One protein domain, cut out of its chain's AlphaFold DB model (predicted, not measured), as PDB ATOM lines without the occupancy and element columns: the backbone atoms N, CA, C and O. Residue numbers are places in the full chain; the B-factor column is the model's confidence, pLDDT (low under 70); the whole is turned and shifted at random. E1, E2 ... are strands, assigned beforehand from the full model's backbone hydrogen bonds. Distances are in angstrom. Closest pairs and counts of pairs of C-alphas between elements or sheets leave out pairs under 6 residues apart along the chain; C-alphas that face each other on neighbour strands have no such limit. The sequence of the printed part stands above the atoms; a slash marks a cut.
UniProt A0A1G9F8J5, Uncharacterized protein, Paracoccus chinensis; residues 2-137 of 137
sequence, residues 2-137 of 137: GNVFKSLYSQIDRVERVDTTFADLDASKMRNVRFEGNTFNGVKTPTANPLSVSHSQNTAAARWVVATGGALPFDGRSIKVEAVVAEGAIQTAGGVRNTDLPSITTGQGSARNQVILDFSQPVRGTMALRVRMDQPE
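What this domain is: This is residues 2 to 137 of the 137 residues of an uncharacterized protein of Paracoccus chinensis (UniProt A0A1G9F8J5). A long ribbon of two antiparallel strands, E3 and E7, doubles back on itself into a folded, twisted sheet, with E4 and E6 beside different parts of E7 and the short E5 near the fold. Toward the end away from E5, the two short strands E1 and E2 form a small separate sheet, joined by a long loop of which residues 19 to 24 stick out. The printed part has 136 residues with seven named strands, E1 to E7 in chain order, and no named helix; the larger sheet is branched and antiparallel, and the smaller is parallel. The class is all strand, though under half of the residues, 58, are in named elements. The whole is only just compact, close to loose, with a radius of gyration of the C-alphas of 16.8 A, and is elongated, spanning 52 by 32 by 25 A.

Where its parts are: E1 is residues 4 to 6, beginning at C-alpha 4 (-74.616, 96.001, 7.936). E2 is residues 39 to 41. E3, residues 51 to 67, measures 11.1 A from first to last C-alpha and bends by 160 degrees at residue 55. E4, residues 80 to 86, measures 18.2 A. E5 is residues 90 to 92, and E6, residues 103 to 108, measures 13.6 A. E7, residues 114 to 132, is the longest strand by residues; it bends by 159 degrees at residue 127, measures 11.1 A from first to last C-alpha, and ends at C-alpha 132 (-54.370, 91.650, 2.978).

How they stand to each other: E1 and E2 are parallel at 7 degrees, with N 5 and O 39 within hydrogen-bond range at 2.9 A. Both are apart from E3, E4, E5, E6 and E7. In the branched sheet E3 lies on one side of E7, beside residues 114 to 131, with N 53 and O 129 at 2.9 A and N 66 and O 115 at 2.8 A. On the other side of E7 the pairing is staggered. E4 is antiparallel to it beside residues 127 to 132, with N 82 and O 130 at 2.8 A. E5 is antiparallel beside residues 123 to 125, with N 124 and O 91 at 2.8 A. E6 forms a hairpin with E7 beside residues 114 to 118, with N 116 and O 105 at 2.8 A. The closest C-alphas of E4 and E6, those of Lys 80 and Thr 106, are 6.7 A apart.

The domain as a whole: The two C-alphas farthest apart, those of Phe 22 and Gly 94, are 55.1 A apart. The printed part has no cut. The links E1 to E2, with 32 residues, and E3 to E4, with 12, are long. Residues 19 to 24 stand free. The mean pLDDT of the printed part is 95.7, and residue 137, the chain's last, is under 70.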
ATOM      1  N   GLY A   2     -71.688  98.466   1.182       86.69
ATOM      2  CA  GLY A   2     -71.399  97.189   1.849       86.69
ATOM      3  C   GLY A   2     -72.543  96.741   2.758       86.69
ATOM      4  O   GLY A   2     -73.639  97.299   2.698       86.69
ATOM      5  N   ASN A   3     -72.290  95.725   3.580       93.12
ATOM      6  CA  ASN A   3     -73.296  95.119   4.451       93.12
ATOM      7  C   ASN A   3     -73.358  95.802   5.824       93.12
ATOM      8  O   ASN A   3     -72.399  96.429   6.279       93.12
ATOM      9  N   VAL A   4     -74.475  95.620   6.526       95.00
ATOM     10  CA  VAL A   4     -74.616  96.001   7.936       95.00
ATOM     11  C   VAL A   4     -74.820  94.739   8.761       95.00
ATOM     12  O   VAL A   4     -75.825  94.051   8.607       95.00
ATOM     13  N   PHE A   5     -73.885  94.457   9.663       94.75
ATOM     14  CA  PHE A   5     -73.996  93.367  10.625       94.75
ATOM     15  C   PHE A   5     -74.384  93.937  11.985       94.75
ATOM     16  O   PHE A   5     -73.663  94.763  12.550       94.75
ATOM     17  N   LYS A   6     -75.536  93.513  12.510       94.62
ATOM     18  CA  LYS A   6     -76.061  93.974  13.796       94.62
ATOM     19  C   LYS A   6     -76.496  92.790  14.645       94.62
ATOM     20  O   LYS A   6     -77.398  92.059  14.249       94.62
ATOM     21  N   SER A   7     -75.910  92.661  15.830       94.06
ATOM     22  CA  SER A   7     -76.447  91.787  16.870       94.06
ATOM     23  C   SER A   7     -77.354  92.578  17.817       94.06
ATOM     24  O   SER A   7     -77.037  93.713  18.176       94.06
ATOM     25  N   LEU A   8     -78.510  92.010  18.182       88.88
ATOM     26  CA  LEU A   8     -79.563  92.713  18.931       88.88
ATOM     27  C   LEU A   8     -79.520  92.479  20.444       88.88
ATOM     28  O   LEU A   8     -79.813  93.400  21.197       88.88
ATOM     29  N   TYR A   9     -79.171  91.267  20.886       88.19
ATOM     30  CA  TYR A   9     -79.349  90.851  22.286       88.19
ATOM     31  C   TYR A   9     -78.041  90.543  23.018       88.19
ATOM     32  O   TYR A   9     -77.975  90.635  24.239       88.19
ATOM     33  N   SER A  10     -76.989  90.190  22.286       88.62
ATOM     34  CA  SER A  10     -75.669  89.886  22.837       88.62
ATOM     35  C   SER A  10     -74.591  90.257  21.830       88.62
ATOM     36  O   SER A  10     -74.854  90.336  20.633       88.62
ATOM     37  N   GLN A  11     -73.366  90.502  22.287       93.56
ATOM     38  CA  GLN A  11     -72.257  90.656  21.350       93.56
ATOM     39  C   GLN A  11     -71.863  89.294  20.783       93.56
ATOM     40  O   GLN A  11     -71.681  88.341  21.541       93.56
ATOM     41  N   ILE A  12     -71.682  89.232  19.467       94.62
ATOM     42  CA  ILE A  12     -71.013  88.102  18.813       94.62
ATOM     43  C   ILE A  12     -69.530  88.425  18.651       94.62
ATOM     44  O   ILE A  12     -69.152  89.593  18.521       94.62
ATOM     45  N   ASP A  13     -68.679  87.404  18.646       94.44
ATOM     46  CA  ASP A  13     -67.241  87.628  18.491       94.44
ATOM     47  C   ASP A  13     -66.908  88.083  17.062       94.44
ATOM     48  O   ASP A  13     -66.225  89.090  16.873       94.44
ATOM     49  N   ARG A  14     -67.459  87.391  16.056       95.56
ATOM     50  CA  ARG A  14     -67.248  87.642  14.621       95.56
ATOM     51  C   ARG A  14     -68.527  87.372  13.832       95.56
ATOM     52  O   ARG A  14     -69.404  86.647  14.292       95.56
ATOM     53  N   VAL A  15     -68.612  87.928  12.624       94.88
ATOM     54  CA  VAL A  15     -69.724  87.690  11.675       94.88
ATOM     55  C   VAL A  15     -69.476  86.507  10.741       94.88
ATOM     56  O   VAL A  15     -70.348  86.127   9.968       94.88
ATOM     57  N   GLU A  16     -68.264  85.969  10.771       94.38
ATOM     58  CA  GLU A  16     -67.785  84.943   9.861       94.38
ATOM     59  C   GLU A  16     -66.999  83.894  10.646       94.38
ATOM     60  O   GLU A  16     -66.429  84.193  11.700       94.38
ATOM     61  N   ARG A  17     -67.046  82.656  10.152       93.25
ATOM     62  CA  ARG A  17     -66.304  81.503  10.659       93.25
ATOM     63  C   ARG A  17     -66.247  80.439   9.565       93.25
ATOM     64  O   ARG A  17     -67.195  80.294   8.794       93.25
ATOM     65  N   VAL A  18     -65.166  79.666   9.542       92.56
ATOM     66  CA  VAL A  18     -65.064  78.436   8.747       92.56
ATOM     67  C   VAL A  18     -65.639  77.274   9.552       92.56
ATOM     68  O   VAL A  18     -65.234  77.039  10.691       92.56
ATOM     69  N   ASP A  19     -66.597  76.553   8.974       92.56
ATOM     70  CA  ASP A  19     -67.012  75.261   9.515       92.56
ATOM     71  C   ASP A  19     -66.003  74.190   9.095       92.56
ATOM     72  O   ASP A  19     -65.879  73.849   7.921       92.56
ATOM     73  N   THR A  20     -65.279  73.671  10.080       91.88
ATOM     74  CA  THR A  20     -64.172  72.732   9.898       91.88
ATOM     75  C   THR A  20     -64.606  71.275  10.031       91.88
ATOM     76  O   THR A  20     -63.754  70.403  10.180       91.88
ATOM     77  N   THR A  21     -65.916  70.988  10.015       94.19
ATOM     78  CA  THR A  21     -66.458  69.627  10.208       94.19
ATOM     79  C   THR A  21     -65.840  68.603   9.250       94.19
ATOM     80  O   THR A  21     -65.645  67.452   9.629       94.19
ATOM     81  N   PHE A  22     -65.492  69.021   8.028       92.00
ATOM     82  CA  PHE A  22     -64.855  68.153   7.034       92.00
ATOM     83  C   PHE A  22     -63.417  68.559   6.706       92.00
ATOM     84  O   PHE A  22     -62.546  67.696   6.614       92.00
ATOM     85  N   ALA A  23     -63.159  69.852   6.503       90.88
ATOM     86  CA  ALA A  23     -61.838  70.368   6.170       90.88
ATOM     87  C   ALA A  23     -61.734  71.865   6.484       90.88
ATOM     88  O   ALA A  23     -62.738  72.575   6.498       90.88
ATOM     89  N   ASP A  24     -60.502  72.331   6.682       91.75
ATOM     90  CA  ASP A  24     -60.165  73.751   6.790       91.75
ATOM     91  C   ASP A  24     -59.989  74.420   5.418       91.75
ATOM     92  O   ASP A  24     -59.752  73.764   4.397       91.75
ATOM     93  N   LEU A  25     -60.025  75.758   5.406       91.25
ATOM     94  CA  LEU A  25     -59.569  76.541   4.257       91.25
ATOM     95  C   LEU A  25     -58.038  76.514   4.159       91.25
ATOM     96  O   LEU A  25     -57.329  76.730   5.145       91.25
ATOM     97  N   ASP A  26     -57.507  76.366   2.944       93.31
ATOM     98  CA  ASP A  26     -56.083  76.611   2.702       93.31
ATOM     99  C   ASP A  26     -55.805  78.122   2.692       93.31
ATOM    100  O   ASP A  26     -55.774  78.782   1.649       93.31
ATOM    101  N   ALA A  27     -55.558  78.668   3.883       92.38
ATOM    102  CA  ALA A  27     -55.284  80.086   4.093       92.38
ATOM    103  C   ALA A  27     -54.005  80.598   3.396       92.38
ATOM    104  O   ALA A  27     -53.723  81.792   3.454       92.38
ATOM    105  N   SER A  28     -53.202  79.735   2.755       93.06
ATOM    106  CA  SER A  28     -52.058  80.160   1.931       93.06
ATOM    107  C   SER A  28     -52.415  80.466   0.477       93.06
ATOM    108  O   SER A  28     -51.642  81.134  -0.208       93.06
ATOM    109  N   LYS A  29     -53.573  79.996   0.004       93.44
ATOM    110  CA  LYS A  29     -53.994  80.078  -1.404       93.44
ATOM    111  C   LYS A  29     -55.195  80.992  -1.620       93.44
ATOM    112  O   LYS A  29     -55.886  80.893  -2.629       93.44
ATOM    113  N   MET A  30     -55.441  81.880  -0.670       95.06
ATOM    114  CA  MET A  30     -56.553  82.814  -0.723       95.06
ATOM    115  C   MET A  30     -56.325  83.847  -1.829       95.06
ATOM    116  O   MET A  30     -55.246  84.440  -1.927       95.06
ATOM    117  N   ARG A  31     -57.342  84.067  -2.662       94.81
ATOM    118  CA  ARG A  31     -57.298  84.997  -3.796       94.81
ATOM    119  C   ARG A  31     -58.581  85.804  -3.874       94.81
ATOM    120  O   ARG A  31     -59.650  85.258  -3.611       94.81
ATOM    121  N   ASN A  32     -58.467  87.067  -4.275       94.06
ATOM    122  CA  ASN A  32     -59.596  87.953  -4.578       94.06
ATOM    123  C   ASN A  32     -60.674  88.015  -3.482       94.06
ATOM    124  O   ASN A  32     -61.871  88.108  -3.761       94.06
ATOM    125  N   VAL A  33     -60.255  87.975  -2.217       94.44
ATOM    126  CA  VAL A  33     -61.164  88.074  -1.074       94.44
ATOM    127  C   VAL A  33     -61.470  89.546  -0.839       94.44
ATOM    128  O   VAL A  33     -60.581  90.340  -0.543       94.44
ATOM    129  N   ARG A  34     -62.739  89.936  -0.939       94.31
ATOM    130  CA  ARG A  34     -63.177  91.314  -0.699       94.31
ATOM    131  C   ARG A  34     -64.067  91.367   0.536       94.31
ATOM    132  O   ARG A  34     -65.164  90.819   0.528       94.31
ATOM    133  N   PHE A  35     -63.594  92.038   1.585       95.00
ATOM    134  CA  PHE A  35     -64.339  92.216   2.833       95.00
ATOM    135  C   PHE A  35     -64.250  93.684   3.258       95.00
ATOM    136  O   PHE A  35     -63.446  94.060   4.103       95.00
ATOM    137  N   GLU A  36     -65.035  94.548   2.625       94.88
ATOM    138  CA  GLU A  36     -64.917  95.999   2.799       94.88
ATOM    139  C   GLU A  36     -66.271  96.707   2.719       94.88
ATOM    140  O   GLU A  36     -67.260  96.154   2.240       94.88
ATOM    141  N   GLY A  37     -66.307  97.951   3.204       94.19
ATOM    142  CA  GLY A  37     -67.513  98.782   3.195       94.19
ATOM    143  C   GLY A  37     -68.601  98.322   4.168       94.19
ATOM    144  O   GLY A  37     -69.731  98.797   4.070       94.19
ATOM    145  N   ASN A  38     -68.279  97.402   5.081       94.69
ATOM    146  CA  ASN A  38     -69.223  96.864   6.053       94.69
ATOM    147  C   ASN A  38     -69.285  97.729   7.318       94.69
ATOM    148  O   ASN A  38     -68.281  98.292   7.749       94.69
ATOM    149  N   THR A  39     -70.461  97.784   7.939       95.38
ATOM    150  CA  THR A  39     -70.676  98.395   9.259       95.38
ATOM    151  C   THR A  39     -70.992  97.310  10.280       95.38
ATOM    152  O   THR A  39     -71.791  96.414  10.001       95.38
ATOM    153  N   PHE A  40     -70.407  97.406  11.472       95.44
ATOM    154  CA  PHE A  40     -70.550  96.412  12.534       95.44
ATOM    155  C   PHE A  40     -71.140  97.035  13.799       95.44
ATOM    156  O   PHE A  40     -70.616  98.020  14.310       95.44
ATOM    157  N   ASN A  41     -72.207  96.434  14.325       95.56
ATOM    158  CA  ASN A  41     -72.859  96.826  15.571       95.56
ATOM    159  C   ASN A  41     -73.037  95.592  16.463       95.56
ATOM    160  O   ASN A  41     -73.743  94.652  16.095       95.56
ATOM    161  N   GLY A  42     -72.410  95.581  17.641       94.88
ATOM    162  CA  GLY A  42     -72.449  94.415  18.533       94.88
ATOM    163  C   GLY A  42     -71.594  93.233  18.052       94.88
ATOM    164  O   GLY A  42     -71.932  92.086  18.334       94.88
ATOM    165  N   VAL A  43     -70.504  93.511  17.328       96.38
ATOM    166  CA  VAL A  43     -69.502  92.528  16.883       96.38
ATOM    167  C   VAL A  43     -68.156  92.914  17.491       96.38
ATOM    168  O   VAL A  43     -67.737  94.059  17.325       96.38
ATOM    169  N   LYS A  44     -67.496  91.997  18.207       94.88
ATOM    170  CA  LYS A  44     -66.261  92.316  18.950       94.88
ATOM    171  C   LYS A  44     -65.046  92.509  18.052       94.88
ATOM    172  O   LYS A  44     -64.267  93.425  18.297       94.88
ATOM    173  N   THR A  45     -64.907  91.682  17.019       95.00
ATOM    174  CA  THR A  45     -63.798  91.757  16.063       95.00
ATOM    175  C   THR A  45     -64.344  92.087  14.675       95.00
ATOM    176  O   THR A  45     -64.727  91.186  13.924       95.00
ATOM    177  N   PRO A  46     -64.422  93.383  14.317       95.00
ATOM    178  CA  PRO A  46     -64.695  93.804  12.953       95.00
ATOM    179  C   PRO A  46     -63.621  93.269  12.012       95.00
ATOM    180  O   PRO A  46     -62.427  93.427  12.267       95.00
ATOM    181  N   THR A  47     -64.048  92.657  10.915       96.25
ATOM    182  CA  THR A  47     -63.145  92.107   9.907       96.25
ATOM    183  C   THR A  47     -63.081  92.996   8.677       96.25
ATOM    184  O   THR A  47     -64.087  93.570   8.246       96.25
ATOM    185  N   ALA A  48     -61.888  93.113   8.097       97.19
ATOM    186  CA  ALA A  48     -61.671  93.888   6.885       97.19
ATOM    187  C   ALA A  48     -60.584  93.266   6.005       97.19
ATOM    188  O   ALA A  48     -59.594  92.727   6.497       97.19
ATOM    189  N   ASN A  49     -60.756  93.365   4.690       97.06
ATOM    190  CA  ASN A  49     -59.739  93.026   3.705       97.06
ATOM    191  C   ASN A  49     -59.865  93.970   2.493       97.06
ATOM    192  O   ASN A  49     -60.831  93.819   1.734       97.06
ATOM    193  N   PRO A  50     -58.931  94.922   2.298       97.12
ATOM    194  CA  PRO A  50     -57.729  95.165   3.109       97.12
ATOM    195  C   PRO A  50     -58.014  95.645   4.541       97.12
ATOM    196  O   PRO A  50     -58.914  96.455   4.761       97.12
ATOM    197  N   LEU A  51     -57.199  95.197   5.495       97.88
ATOM    198  CA  LEU A  51     -57.194  95.639   6.888       97.88
ATOM    199  C   LEU A  51     -56.223  96.808   7.083       97.88
ATOM    200  O   LEU A  51     -55.043  96.700   6.751       97.88
ATOM    201  N   SER A  52     -56.696  97.895   7.686       97.50
ATOM    202  CA  SER A  52     -55.846  98.993   8.153       97.50
ATOM    203  C   SER A  52     -55.421  98.762   9.604       97.50
ATOM    204  O   SER A  52     -56.270  98.549  10.465       97.50
ATOM    205  N   VAL A  53     -54.118  98.824   9.877       97.50
ATOM    206  CA  VAL A  53     -53.536  98.655  11.219       97.50
ATOM    207  C   VAL A  53     -52.600  99.823  11.502       97.50
ATOM    208  O   VAL A  53     -51.711 100.078  10.699       97.50
ATOM    209  N   SER A  54     -52.761 100.502  12.639       97.81
ATOM    210  CA  SER A  54     -51.761 101.446  13.157       97.81
ATOM    211  C   SER A  54     -50.984 100.781  14.291       97.81
ATOM    212  O   SER A  54     -51.568 100.148  15.174       97.81
ATOM    213  N   HIS A  55     -49.659 100.873  14.237       98.38
ATOM    214  CA  HIS A  55     -48.758 100.284  15.217       98.38
ATOM    215  C   HIS A  55     -47.821 101.343  15.787       98.38
ATOM    216  O   HIS A  55     -47.067 101.965  15.040       98.38
ATOM    217  N   SER A  56     -47.839 101.505  17.113       98.38
ATOM    218  CA  SER A  56     -46.936 102.399  17.839       98.38
ATOM    219  C   SER A  56     -45.839 101.609  18.538       98.38
ATOM    220  O   SER A  56     -46.099 100.851  19.474       98.38
ATOM    221  N   GLN A  57     -44.603 101.840  18.118       98.38
ATOM    222  CA  GLN A  57     -43.413 101.333  18.775       98.38
ATOM    223  C   GLN A  57     -42.879 102.414  19.718       98.38
ATOM    224  O   GLN A  57     -42.284 103.397  19.279       98.38
ATOM    225  N   ASN A  58     -43.076 102.239  21.026       96.88
ATOM    226  CA  ASN A  58     -42.701 103.254  22.022       96.88
ATOM    227  C   ASN A  58     -41.205 103.216  22.387       96.88
ATOM    228  O   ASN A  58     -40.606 104.251  22.690       96.88
ATOM    229  N   THR A  59     -40.597 102.029  22.320       97.88
ATOM    230  CA  THR A  59     -39.178 101.792  22.621       97.88
ATOM    231  C   THR A  59     -38.416 101.532  21.335       97.88
ATOM    232  O   THR A  59     -38.844 100.697  20.544       97.88
ATOM    233  N   ALA A  60     -37.283 102.211  21.134       98.25
ATOM    234  CA  ALA A  60     -36.525 102.098  19.895       98.25
ATOM    235  C   ALA A  60     -36.090 100.647  19.620       98.25
ATOM    236  O   ALA A  60     -35.394 100.037  20.431       98.25
ATOM    237  N   ALA A  61     -36.494 100.113  18.472       98.62
ATOM    238  CA  ALA A  61     -36.167  98.771  18.005       98.62
ATOM    239  C   ALA A  61     -36.025  98.788  16.481       98.62
ATOM    240  O   ALA A  61     -36.677  99.585  15.809       98.62
ATOM    241  N   ALA A  62     -35.145  97.950  15.932       98.25
ATOM    242  CA  ALA A  62     -34.987  97.847  14.479       98.25
ATOM    243  C   ALA A  62     -36.121  97.015  13.863       98.25
ATOM    244  O   ALA A  62     -36.641  97.341  12.806       98.25
ATOM    245  N   ARG A  63     -36.563  95.980  14.583       98.38
ATOM    246  CA  ARG A  63     -37.567  95.021  14.128       98.38
ATOM    247  C   ARG A  63     -38.887  95.235  14.856       98.38
ATOM    248  O   ARG A  63     -38.973  94.971  16.055       98.38
ATOM    249  N   TRP A  64     -39.908  95.704  14.146       98.44
ATOM    250  CA  TRP A  64     -41.249  95.927  14.689       98.44
ATOM    251  C   TRP A  64     -42.168  94.788  14.258       98.44
ATOM    252  O   TRP A  64     -42.236  94.452  13.076       98.44
ATOM    253  N   VAL A  65     -42.882  94.195  15.214       98.44
ATOM    254  CA  VAL A  65     -43.841  93.114  14.958       98.44
ATOM    255  C   VAL A  65     -45.251  93.685  15.016       98.44
ATOM    256  O   VAL A  65     -45.754  94.033  16.083       98.44
ATOM    257  N   VAL A  66     -45.901  93.753  13.860       98.38
ATOM    258  CA  VAL A  66     -47.247  94.295  13.698       98.38
ATOM    259  C   VAL A  66     -48.237  93.146  13.558       98.38
ATOM    260  O   VAL A  66     -48.287  92.468  12.533       98.38
ATOM    261  N   ALA A  67     -49.038  92.908  14.596       97.44
ATOM    262  CA  ALA A  67     -50.099  91.909  14.556       97.44
ATOM    263  C   ALA A  67     -51.371  92.480  13.913       97.44
ATOM    264  O   ALA A  67     -51.771  93.604  14.195       97.44
ATOM    265  N   THR A  68     -52.055  91.668  13.108       96.81
ATOM    266  CA  THR A  68     -53.370  92.016  12.532       96.81
ATOM    267  C   THR A  68     -54.524  91.896  13.534       96.81
ATOM    268  O   THR A  68     -55.661  92.216  13.206       96.81
ATOM    269  N   GLY A  69     -54.263  91.395  14.747       93.62
ATOM    270  CA  GLY A  69     -55.270  91.253  15.806       93.62
ATOM    271  C   GLY A  69     -56.408  90.283  15.470       93.62
ATOM    272  O   GLY A  69     -57.478  90.380  16.057       93.62
ATOM    273  N   GLY A  70     -56.211  89.394  14.490       93.69
ATOM    274  CA  GLY A  70     -57.275  88.535  13.969       93.69
ATOM    275  C   GLY A  70     -58.315  89.283  13.129       93.69
ATOM    276  O   GLY A  70     -59.265  88.667  12.672       93.69
ATOM    277  N   ALA A  71     -58.160  90.581  12.862       96.44
ATOM    278  CA  ALA A  71     -59.147  91.366  12.116       96.44
ATOM    279  C   ALA A  71     -59.131  91.112  10.591       96.44
ATOM    280  O   ALA A  71     -59.904  91.712   9.843       96.44
ATOM    281  N   LEU A  72     -58.279  90.200  10.110       97.31
ATOM    282  CA  LEU A  72     -58.409  89.635   8.769       97.31
ATOM    283  C   LEU A  72     -59.544  88.591   8.751       97.31
ATOM    284  O   LEU A  72     -59.696  87.866   9.737       97.31
ATOM    285  N   PRO A  73     -60.337  88.484   7.668       96.44
ATOM    286  CA  PRO A  73     -61.391  87.476   7.549       96.44
ATOM    287  C   PRO A  73     -60.873  86.049   7.757       96.44
ATOM    288  O   PRO A  73     -59.748  85.739   7.364       96.44
ATOM    289  N   PHE A  74     -61.707  85.184   8.336       95.19
ATOM    290  CA  PHE A  74     -61.461  83.754   8.554       95.19
ATOM    291  C   PHE A  74     -60.216  83.457   9.394       95.19
ATOM    292  O   PHE A  74     -59.543  82.454   9.164       95.19
ATOM    293  N   ASP A  75     -59.868  84.368  10.310       93.44
ATOM    294  CA  ASP A  75     -58.589  84.357  11.037       93.44
ATOM    295  C   ASP A  75     -57.384  84.196  10.088       93.44
ATOM    296  O   ASP A  75     -56.390  83.524  10.373       93.44
ATOM    297  N   GLY A  76     -57.506  84.823   8.915       94.81
ATOM    298  CA  GLY A  76     -56.607  84.654   7.791       94.81
ATOM    299  C   GLY A  76     -55.179  85.117   8.059       94.81
ATOM    300  O   GLY A  76     -54.871  85.910   8.953       94.81
ATOM    301  N   ARG A  77     -54.278  84.626   7.210       97.06
ATOM    302  CA  ARG A  77     -52.857  84.979   7.240       97.06
ATOM    303  C   ARG A  77     -52.650  86.373   6.674       97.06
ATOM    304  O   ARG A  77     -53.354  86.778   5.766       97.06
ATOM    305  N   SER A  78     -51.618  87.076   7.121       97.50
ATOM    306  CA  SER A  78     -51.137  88.276   6.426       97.50
ATOM    307  C   SER A  78     -50.349  87.849   5.183       97.50
ATOM    308  O   SER A  78     -49.228  87.365   5.319       97.50
ATOM    309  N   ILE A  79     -50.932  87.976   3.992       97.06
ATOM    310  CA  ILE A  79     -50.320  87.545   2.725       97.06
ATOM    311  C   ILE A  79     -49.604  88.709   2.040       97.06
ATOM    312  O   ILE A  79     -48.409  88.608   1.756       97.06
ATOM    313  N   LYS A  80     -50.305  89.821   1.802       97.00
ATOM    314  CA  LYS A  80     -49.781  90.987   1.068       97.00
ATOM    315  C   LYS A  80     -49.911  92.248   1.918       97.00
ATOM    316  O   LYS A  80     -50.819  92.362   2.735       97.00
ATOM    317  N   VAL A  81     -48.998  93.194   1.735       97.44
ATOM    318  CA  VAL A  81     -49.087  94.547   2.299       97.44
ATOM    319  C   VAL A  81     -49.118  95.508   1.123       97.44
ATOM    320  O   VAL A  81     -48.222  95.481   0.287       97.44
ATOM    321  N   GLU A  82     -50.178  96.303   1.029       96.00
ATOM    322  CA  GLU A  82     -50.386  97.242  -0.079       96.00
ATOM    323  C   GLU A  82     -49.812  98.627   0.222       96.00
ATOM    324  O   GLU A  82     -49.465  99.361  -0.697       96.00
ATOM    325  N   ALA A  83     -49.718  98.998   1.502       96.62
ATOM    326  CA  ALA A  83     -49.182 100.287   1.915       96.62
ATOM    327  C   ALA A  83     -48.568 100.218   3.313       96.62
ATOM    328  O   ALA A  83     -49.076  99.512   4.188       96.62
ATOM    329  N   VAL A  84     -47.511 101.004   3.509       96.94
ATOM    330  CA  VAL A  84     -46.901 101.294   4.807       96.94
ATOM    331  C   VAL A  84     -46.557 102.780   4.838       96.94
ATOM    332  O   VAL A  84     -45.890 103.276   3.932       96.94
ATOM    333  N   VAL A  85     -47.036 103.495   5.853       97.19
ATOM    334  CA  VAL A  85     -46.911 104.954   5.958       97.19
ATOM    335  C   VAL A  85     -46.585 105.337   7.398       97.19
ATOM    336  O   VAL A  85     -47.208 104.833   8.326       97.19
ATOM    337  N   ALA A  86     -45.629 106.245   7.588       97.38
ATOM    338  CA  ALA A  86     -45.340 106.804   8.905       97.38
ATOM    339  C   ALA A  86     -46.449 107.765   9.352       97.38
ATOM    340  O   ALA A  86     -46.810 108.696   8.630       97.38
ATOM    341  N   GLU A  87     -46.947 107.571  10.569       96.81
ATOM    342  CA  GLU A  87     -47.864 108.487  11.242       96.81
ATOM    343  C   GLU A  87     -47.045 109.404  12.156       96.81
ATOM    344  O   GLU A  87     -46.826 109.133  13.336       96.81
ATOM    345  N   GLY A  88     -46.529 110.489  11.577       95.94
ATOM    346  CA  GLY A  88     -45.635 111.422  12.265       95.94
ATOM    347  C   GLY A  88     -44.153 111.089  12.085       95.94
ATOM    348  O   GLY A  88     -43.745 110.452  11.113       95.94
ATOM    349  N   ALA A  89     -43.312 111.602  12.986       96.44
ATOM    350  CA  ALA A  89     -41.867 111.428  12.891       96.44
ATOM    351  C   ALA A  89     -41.436 110.071  13.460       96.44
ATOM    352  O   ALA A  89     -41.673 109.775  14.629       96.44
ATOM    353  N   ILE A  90     -40.717 109.295  12.651       98.31
ATOM    354  CA  ILE A  90     -39.938 108.155  13.135       98.31
ATOM    355  C   ILE A  90     -38.610 108.691  13.664       98.31
ATOM    356  O   ILE A  90     -37.992 109.558  13.039       98.31
ATOM    357  N   GLN A  91     -38.186 108.231  14.837       98.44
ATOM    358  CA  GLN A  91     -37.007 108.761  15.520       98.44
ATOM    359  C   GLN A  91     -36.147 107.655  16.119       98.44
ATOM    360  O   GLN A  91     -36.652 106.623  16.557       98.44
ATOM    361  N   THR A  92     -34.845 107.895  16.210       98.12
ATOM    362  CA  THR A  92     -33.937 107.059  17.001       98.12
ATOM    363  C   THR A  92     -34.190 107.245  18.503       98.12
ATOM    364  O   THR A  92     -34.938 108.133  18.928       98.12
ATOM    365  N   ALA A  93     -33.529 106.441  19.342       96.31
ATOM    366  CA  ALA A  93     -33.574 106.620  20.799       96.31
ATOM    367  C   ALA A  93     -33.122 108.027  21.246       96.31
ATOM    368  O   ALA A  93     -33.657 108.562  22.212       96.31
ATOM    369  N   GLY A  94     -32.191 108.647  20.509       96.38
ATOM    370  CA  GLY A  94     -31.704 110.007  20.762       96.38
ATOM    371  C   GLY A  94     -32.611 111.128  20.237       96.38
ATOM    372  O   GLY A  94     -32.235 112.291  20.326       96.38
ATOM    373  N   GLY A  95     -33.774 110.809  19.655       96.19
ATOM    374  CA  GLY A  95     -34.723 111.803  19.132       96.19
ATOM    375  C   GLY A  95     -34.388 112.349  17.740       96.19
ATOM    376  O   GLY A  95     -35.093 113.221  17.236       96.19
ATOM    377  N   VAL A  96     -33.349 111.826  17.084       97.75
ATOM    378  CA  VAL A  96     -33.003 112.201  15.706       97.75
ATOM    379  C   VAL A  96     -34.021 111.588  14.751       97.75
ATOM    380  O   VAL A  96     -34.334 110.402  14.861       97.75
ATOM    381  N   ARG A  97     -34.531 112.386  13.807       97.25
ATOM    382  CA  ARG A  97     -35.474 111.920  12.785       97.25
ATOM    383  C   ARG A  97     -34.824 110.856  11.896       97.25
ATOM    384  O   ARG A  97     -33.733 111.064  11.378       97.25
ATOM    385  N   ASN A  98     -35.536 109.759  11.689       96.81
ATOM    386  CA  ASN A  98     -35.216 108.710  10.734       96.81
ATOM    387  C   ASN A  98     -36.213 108.773   9.561       96.81
ATOM    388  O   ASN A  98     -37.393 109.073   9.753       96.81
ATOM    389  N   THR A  99     -35.722 108.541   8.347       94.75
ATOM    390  CA  THR A  99     -36.510 108.579   7.103       94.75
ATOM    391  C   THR A  99     -36.350 107.296   6.293       94.75
ATOM    392  O   THR A  99     -36.591 107.296   5.088       94.75
ATOM    393  N   ASP A 100     -35.904 106.221   6.935       93.00
ATOM    394  CA  ASP A 100     -35.668 104.945   6.281       93.00
ATOM    395  C   ASP A 100     -37.006 104.285   5.947       93.00
ATOM    396  O   ASP A 100     -37.960 104.330   6.729       93.00
ATOM    397  N   LEU A 101     -37.062 103.631   4.789       94.44
ATOM    398  CA  LEU A 101     -38.165 102.745   4.452       94.44
ATOM    399  C   LEU A 101     -37.830 101.341   4.980       94.44
ATOM    400  O   LEU A 101     -36.813 100.780   4.561       94.44
ATOM    401  N   PRO A 102     -38.637 100.755   5.882       97.00
ATOM    402  CA  PRO A 102     -38.349  99.426   6.397       97.00
ATOM    403  C   PRO A 102     -38.578  98.361   5.324       97.00
ATOM    404  O   PRO A 102     -39.476  98.475   4.485       97.00
ATOM    405  N   SER A 103     -37.815  97.275   5.403       97.62
ATOM    406  CA  SER A 103     -38.167  96.053   4.682       97.62
ATOM    407  C   SER A 103     -39.377  95.387   5.342       97.62
ATOM    408  O   SER A 103     -39.580  95.500   6.552       97.62
ATOM    409  N   ILE A 104     -40.204  94.712   4.544       98.25
ATOM    410  CA  ILE A 104     -41.473  94.137   5.000       98.25
ATOM    411  C   ILE A 104     -41.425  92.626   4.822       98.25
ATOM    412  O   ILE A 104     -41.178  92.133   3.724       98.25
ATOM    413  N   THR A 105     -41.716  91.881   5.888       98.31
ATOM    414  CA  THR A 105     -41.905  90.425   5.823       98.31
ATOM    415  C   THR A 105     -43.288  90.060   6.348       98.31
ATOM    416  O   THR A 105     -43.613  90.343   7.500       98.31
ATOM    417  N   THR A 106     -44.116  89.429   5.518       97.94
ATOM    418  CA  THR A 106     -45.484  89.022   5.876       97.94
ATOM    419  C   THR A 106     -45.534  87.581   6.386       97.94
ATOM    420  O   THR A 106     -44.544  86.844   6.345       97.94
ATOM    421  N   GLY A 107     -46.691  87.160   6.895       97.06
ATOM    422  CA  GLY A 107     -46.945  85.758   7.226       97.06
ATOM    423  C   GLY A 107     -46.185  85.252   8.452       97.06
ATOM    424  O   GLY A 107     -45.905  84.056   8.535       97.06
ATOM    425  N   GLN A 108     -45.828  86.144   9.375       97.81
ATOM    426  CA  GLN A 108     -45.003  85.848  10.546       97.81
ATOM    427  C   GLN A 108     -45.850  85.476  11.773       97.81
ATOM    428  O   GLN A 108     -47.065  85.693  11.804       97.81
ATOM    429  N   GLY A 109     -45.197  84.906  12.789       96.69
ATOM    430  CA  GLY A 109     -45.850  84.352  13.978       96.69
ATOM    431  C   GLY A 109     -46.468  82.970  13.732       96.69
ATOM    432  O   GLY A 109     -46.586  82.514  12.594       96.69
ATOM    433  N   SER A 110     -46.882  82.287  14.801       95.44
ATOM    434  CA  SER A 110     -47.464  80.935  14.718       95.44
ATOM    435  C   SER A 110     -48.743  80.891  13.874       95.44
ATOM    436  O   SER A 110     -48.912  79.986  13.060       95.44
ATOM    437  N   ALA A 111     -49.598  81.910  14.004       94.81
ATOM    438  CA  ALA A 111     -50.820  82.075  13.214       94.81
ATOM    439  C   ALA A 111     -50.581  82.682  11.814       94.81
ATOM    440  O   ALA A 111     -51.520  82.836  11.038       94.81
ATOM    441  N   ARG A 112     -49.335  83.044  11.471       97.31
ATOM    442  CA  ARG A 112     -48.967  83.722  10.211       97.31
ATOM    443  C   ARG A 112     -49.757  85.008   9.928       97.31
ATOM    444  O   ARG A 112     -49.989  85.369   8.774       97.31
ATOM    445  N   ASN A 113     -50.177  85.704  10.977       97.06
ATOM    446  CA  ASN A 113     -51.016  86.900  10.924       97.06
ATOM    447  C   ASN A 113     -50.269  88.164  11.396       97.06
ATOM    448  O   ASN A 113     -50.900  89.161  11.762       97.06
ATOM    449  N   GLN A 114     -48.936  88.106  11.412       98.38
ATOM    450  CA  GLN A 114     -48.063  89.217  11.765       98.38
ATOM    451  C   GLN A 114     -47.240  89.665  10.556       98.38
ATOM    452  O   GLN A 114     -46.773  88.856   9.748       98.38
ATOM    453  N   VAL A 115     -47.024  90.971  10.481       98.56
ATOM    454  CA  VAL A 115     -46.135  91.631   9.530       98.56
ATOM    455  C   VAL A 115     -44.953  92.191  10.303       98.56
ATOM    456  O   VAL A 115     -45.125  92.783  11.365       98.56
ATOM    457  N   ILE A 116     -43.752  92.010   9.773       98.56
ATOM    458  CA  ILE A 116     -42.537  92.574  10.346       98.56
ATOM    459  C   ILE A 116     -42.098  93.756   9.500       98.56
ATOM    460  O   ILE A 116     -41.963  93.615   8.284       98.56
ATOM    461  N   LEU A 117     -41.870  94.889  10.161       98.38
ATOM    462  CA  LEU A 117     -41.172  96.042   9.605       98.38
ATOM    463  C   LEU A 117     -39.741  96.025  10.149       98.38
ATOM    464  O   LEU A 117     -39.556  96.090  11.364       98.38
ATOM    465  N   ASP A 118     -38.748  95.899   9.274       98.19
ATOM    466  CA  ASP A 118     -37.332  95.847   9.656       98.19
ATOM    467  C   ASP A 118     -36.594  97.090   9.151       98.19
ATOM    468  O   ASP A 118     -36.468  97.306   7.941       98.19
ATOM    469  N   PHE A 119     -36.152  97.922  10.089       98.25
ATOM    470  CA  PHE A 119     -35.417  99.162   9.864       98.25
ATOM    471  C   PHE A 119     -33.904  98.932   9.926       98.25
ATOM    472  O   PHE A 119     -33.419  97.996  10.555       98.25
ATOM    473  N   SER A 120     -33.132  99.848   9.337       97.31
ATOM    474  CA  SER A 120     -31.662  99.777   9.338       97.31
ATOM    475  C   SER A 120     -31.035  99.920  10.737       97.31
ATOM    476  O   SER A 120     -29.886  99.539  10.952       97.31
ATOM    477  N   GLN A 121     -31.779 100.492  11.689       97.75
ATOM    478  CA  GLN A 121     -31.326 100.817  13.036       97.75
ATOM    479  C   GLN A 121     -32.509 100.888  14.017       97.75
ATOM    480  O   GLN A 121     -33.659 101.002  13.588       97.75
ATOM    481  N   PRO A 122     -32.262 100.870  15.340       98.44
ATOM    482  CA  PRO A 122     -33.320 101.014  16.330       98.44
ATOM    483  C   PRO A 122     -34.048 102.360  16.263       98.44
ATOM    484  O   PRO A 122     -33.469 103.418  16.529       98.44
ATOM    485  N   VAL A 123     -35.349 102.304  15.980       98.62
ATOM    486  CA  VAL A 123     -36.233 103.470  15.885       98.62
ATOM    487  C   VAL A 123     -37.550 103.246  16.621       98.62
ATOM    488  O   VAL A 123     -37.938 102.115  16.911       98.62
ATOM    489  N   ARG A 124     -38.230 104.342  16.944       98.56
ATOM    490  CA  ARG A 124     -39.548 104.402  17.582       98.56
ATOM    491  C   ARG A 124     -40.455 105.375  16.830       98.56
ATOM    492  O   ARG A 124     -39.968 106.256  16.120       98.56
ATOM    493  N   GLY A 125     -41.759 105.234  17.018       98.12
ATOM    494  CA  GLY A 125     -42.778 106.043  16.355       98.12
ATOM    495  C   GLY A 125     -43.996 105.207  15.989       98.12
ATOM    496  O   GLY A 125     -44.175 104.104  16.506       98.12
ATOM    497  N   THR A 126     -44.817 105.720  15.079       98.44
ATOM    498  CA  THR A 126     -46.060 105.066  14.670       98.44
ATOM    499  C   THR A 126     -46.078 104.852  13.160       98.44
ATOM    500  O   THR A 126     -45.717 105.743  12.393       98.44
ATOM    501  N   MET A 127     -46.472 103.654  12.727       98.06
ATOM    502  CA  MET A 127     -46.604 103.277  11.319       98.06
ATOM    503  C   MET A 127     -48.000 102.701  11.073       98.06
ATOM    504  O   MET A 127     -48.437 101.802  11.793       98.06
ATOM    505  N   ALA A 128     -48.668 103.183  10.030       98.12
ATOM    506  CA  ALA A 128     -49.903 102.624   9.505       98.12
ATOM    507  C   ALA A 128     -49.611 101.655   8.357       98.12
ATOM    508  O   ALA A 128     -48.800 101.937   7.474       98.12
ATOM    509  N   LEU A 129     -50.287 100.512   8.357       98.12
ATOM    510  CA  LEU A 129     -50.170  99.464   7.354       98.12
ATOM    511  C   LEU A 129     -51.539  99.155   6.757       98.12
ATOM    512  O   LEU A 129     -52.557  99.192   7.452       98.12
ATOM    513  N   ARG A 130     -51.546  98.764   5.482       97.88
ATOM    514  CA  ARG A 130     -52.708  98.181   4.811       97.88
ATOM    515  C   ARG A 130     -52.386  96.744   4.401       97.88
ATOM    516  O   ARG A 130     -51.586  96.519   3.496       97.88
ATOM    517  N   VAL A 131     -52.954  95.780   5.117       98.12
ATOM    518  CA  VAL A 131     -52.613  94.350   5.056       98.12
ATOM    519  C   VAL A 131     -53.750  93.564   4.414       98.12
ATOM    520  O   VAL A 131     -54.920  93.862   4.641       98.12
ATOM    521  N   ARG A 132     -53.415  92.534   3.641       98.00
ATOM    522  CA  ARG A 132     -54.370  91.650   2.978       98.00
ATOM    523  C   ARG A 132     -54.182  90.196   3.338       98.00
ATOM    524  O   ARG A 132     -53.051  89.740   3.511       98.00
ATOM    525  N   MET A 133     -55.295  89.471   3.365       97.25
ATOM    526  CA  MET A 133     -55.311  88.023   3.564       97.25
ATOM    527  C   MET A 133     -55.254  87.200   2.277       97.25
ATOM    528  O   MET A 133     -55.293  85.979   2.334       97.25
ATOM    529  N   ASP A 134     -55.176  87.851   1.124       97.31
ATOM    530  CA  ASP A 134     -55.263  87.237  -0.194       97.31
ATOM    531  C   ASP A 134     -54.215  87.800  -1.163       97.31
ATOM    532  O   ASP A 134     -53.600  88.844  -0.923       97.31
ATOM    533  N   GLN A 135     -54.040  87.105  -2.287       94.00
ATOM    534  CA  GLN A 135     -53.445  87.674  -3.493       94.00
ATOM    535  C   GLN A 135     -54.571  88.277  -4.354       94.00
ATOM    536  O   GLN A 135     -55.417  87.521  -4.832       94.00
ATOM    537  N   PRO A 136     -54.625  89.611  -4.533       83.38
ATOM    538  CA  PRO A 136     -55.646  90.266  -5.356       83.38
ATOM    539  C   PRO A 136     -55.377  90.177  -6.876       83.38
ATOM    540  O   PRO A 136     -56.082  90.817  -7.650       83.38
ATOM    541  N   GLU A 137     -54.339  89.436  -7.285       69.31
ATOM    542  CA  GLU A 137     -53.896  89.215  -8.671       69.31
ATOM    543  C   GLU A 137     -53.929  87.716  -9.016       69.31
ATOM    544  O   GLU A 137     -53.578  86.878  -8.138       69.31
TER     545      GLU A 137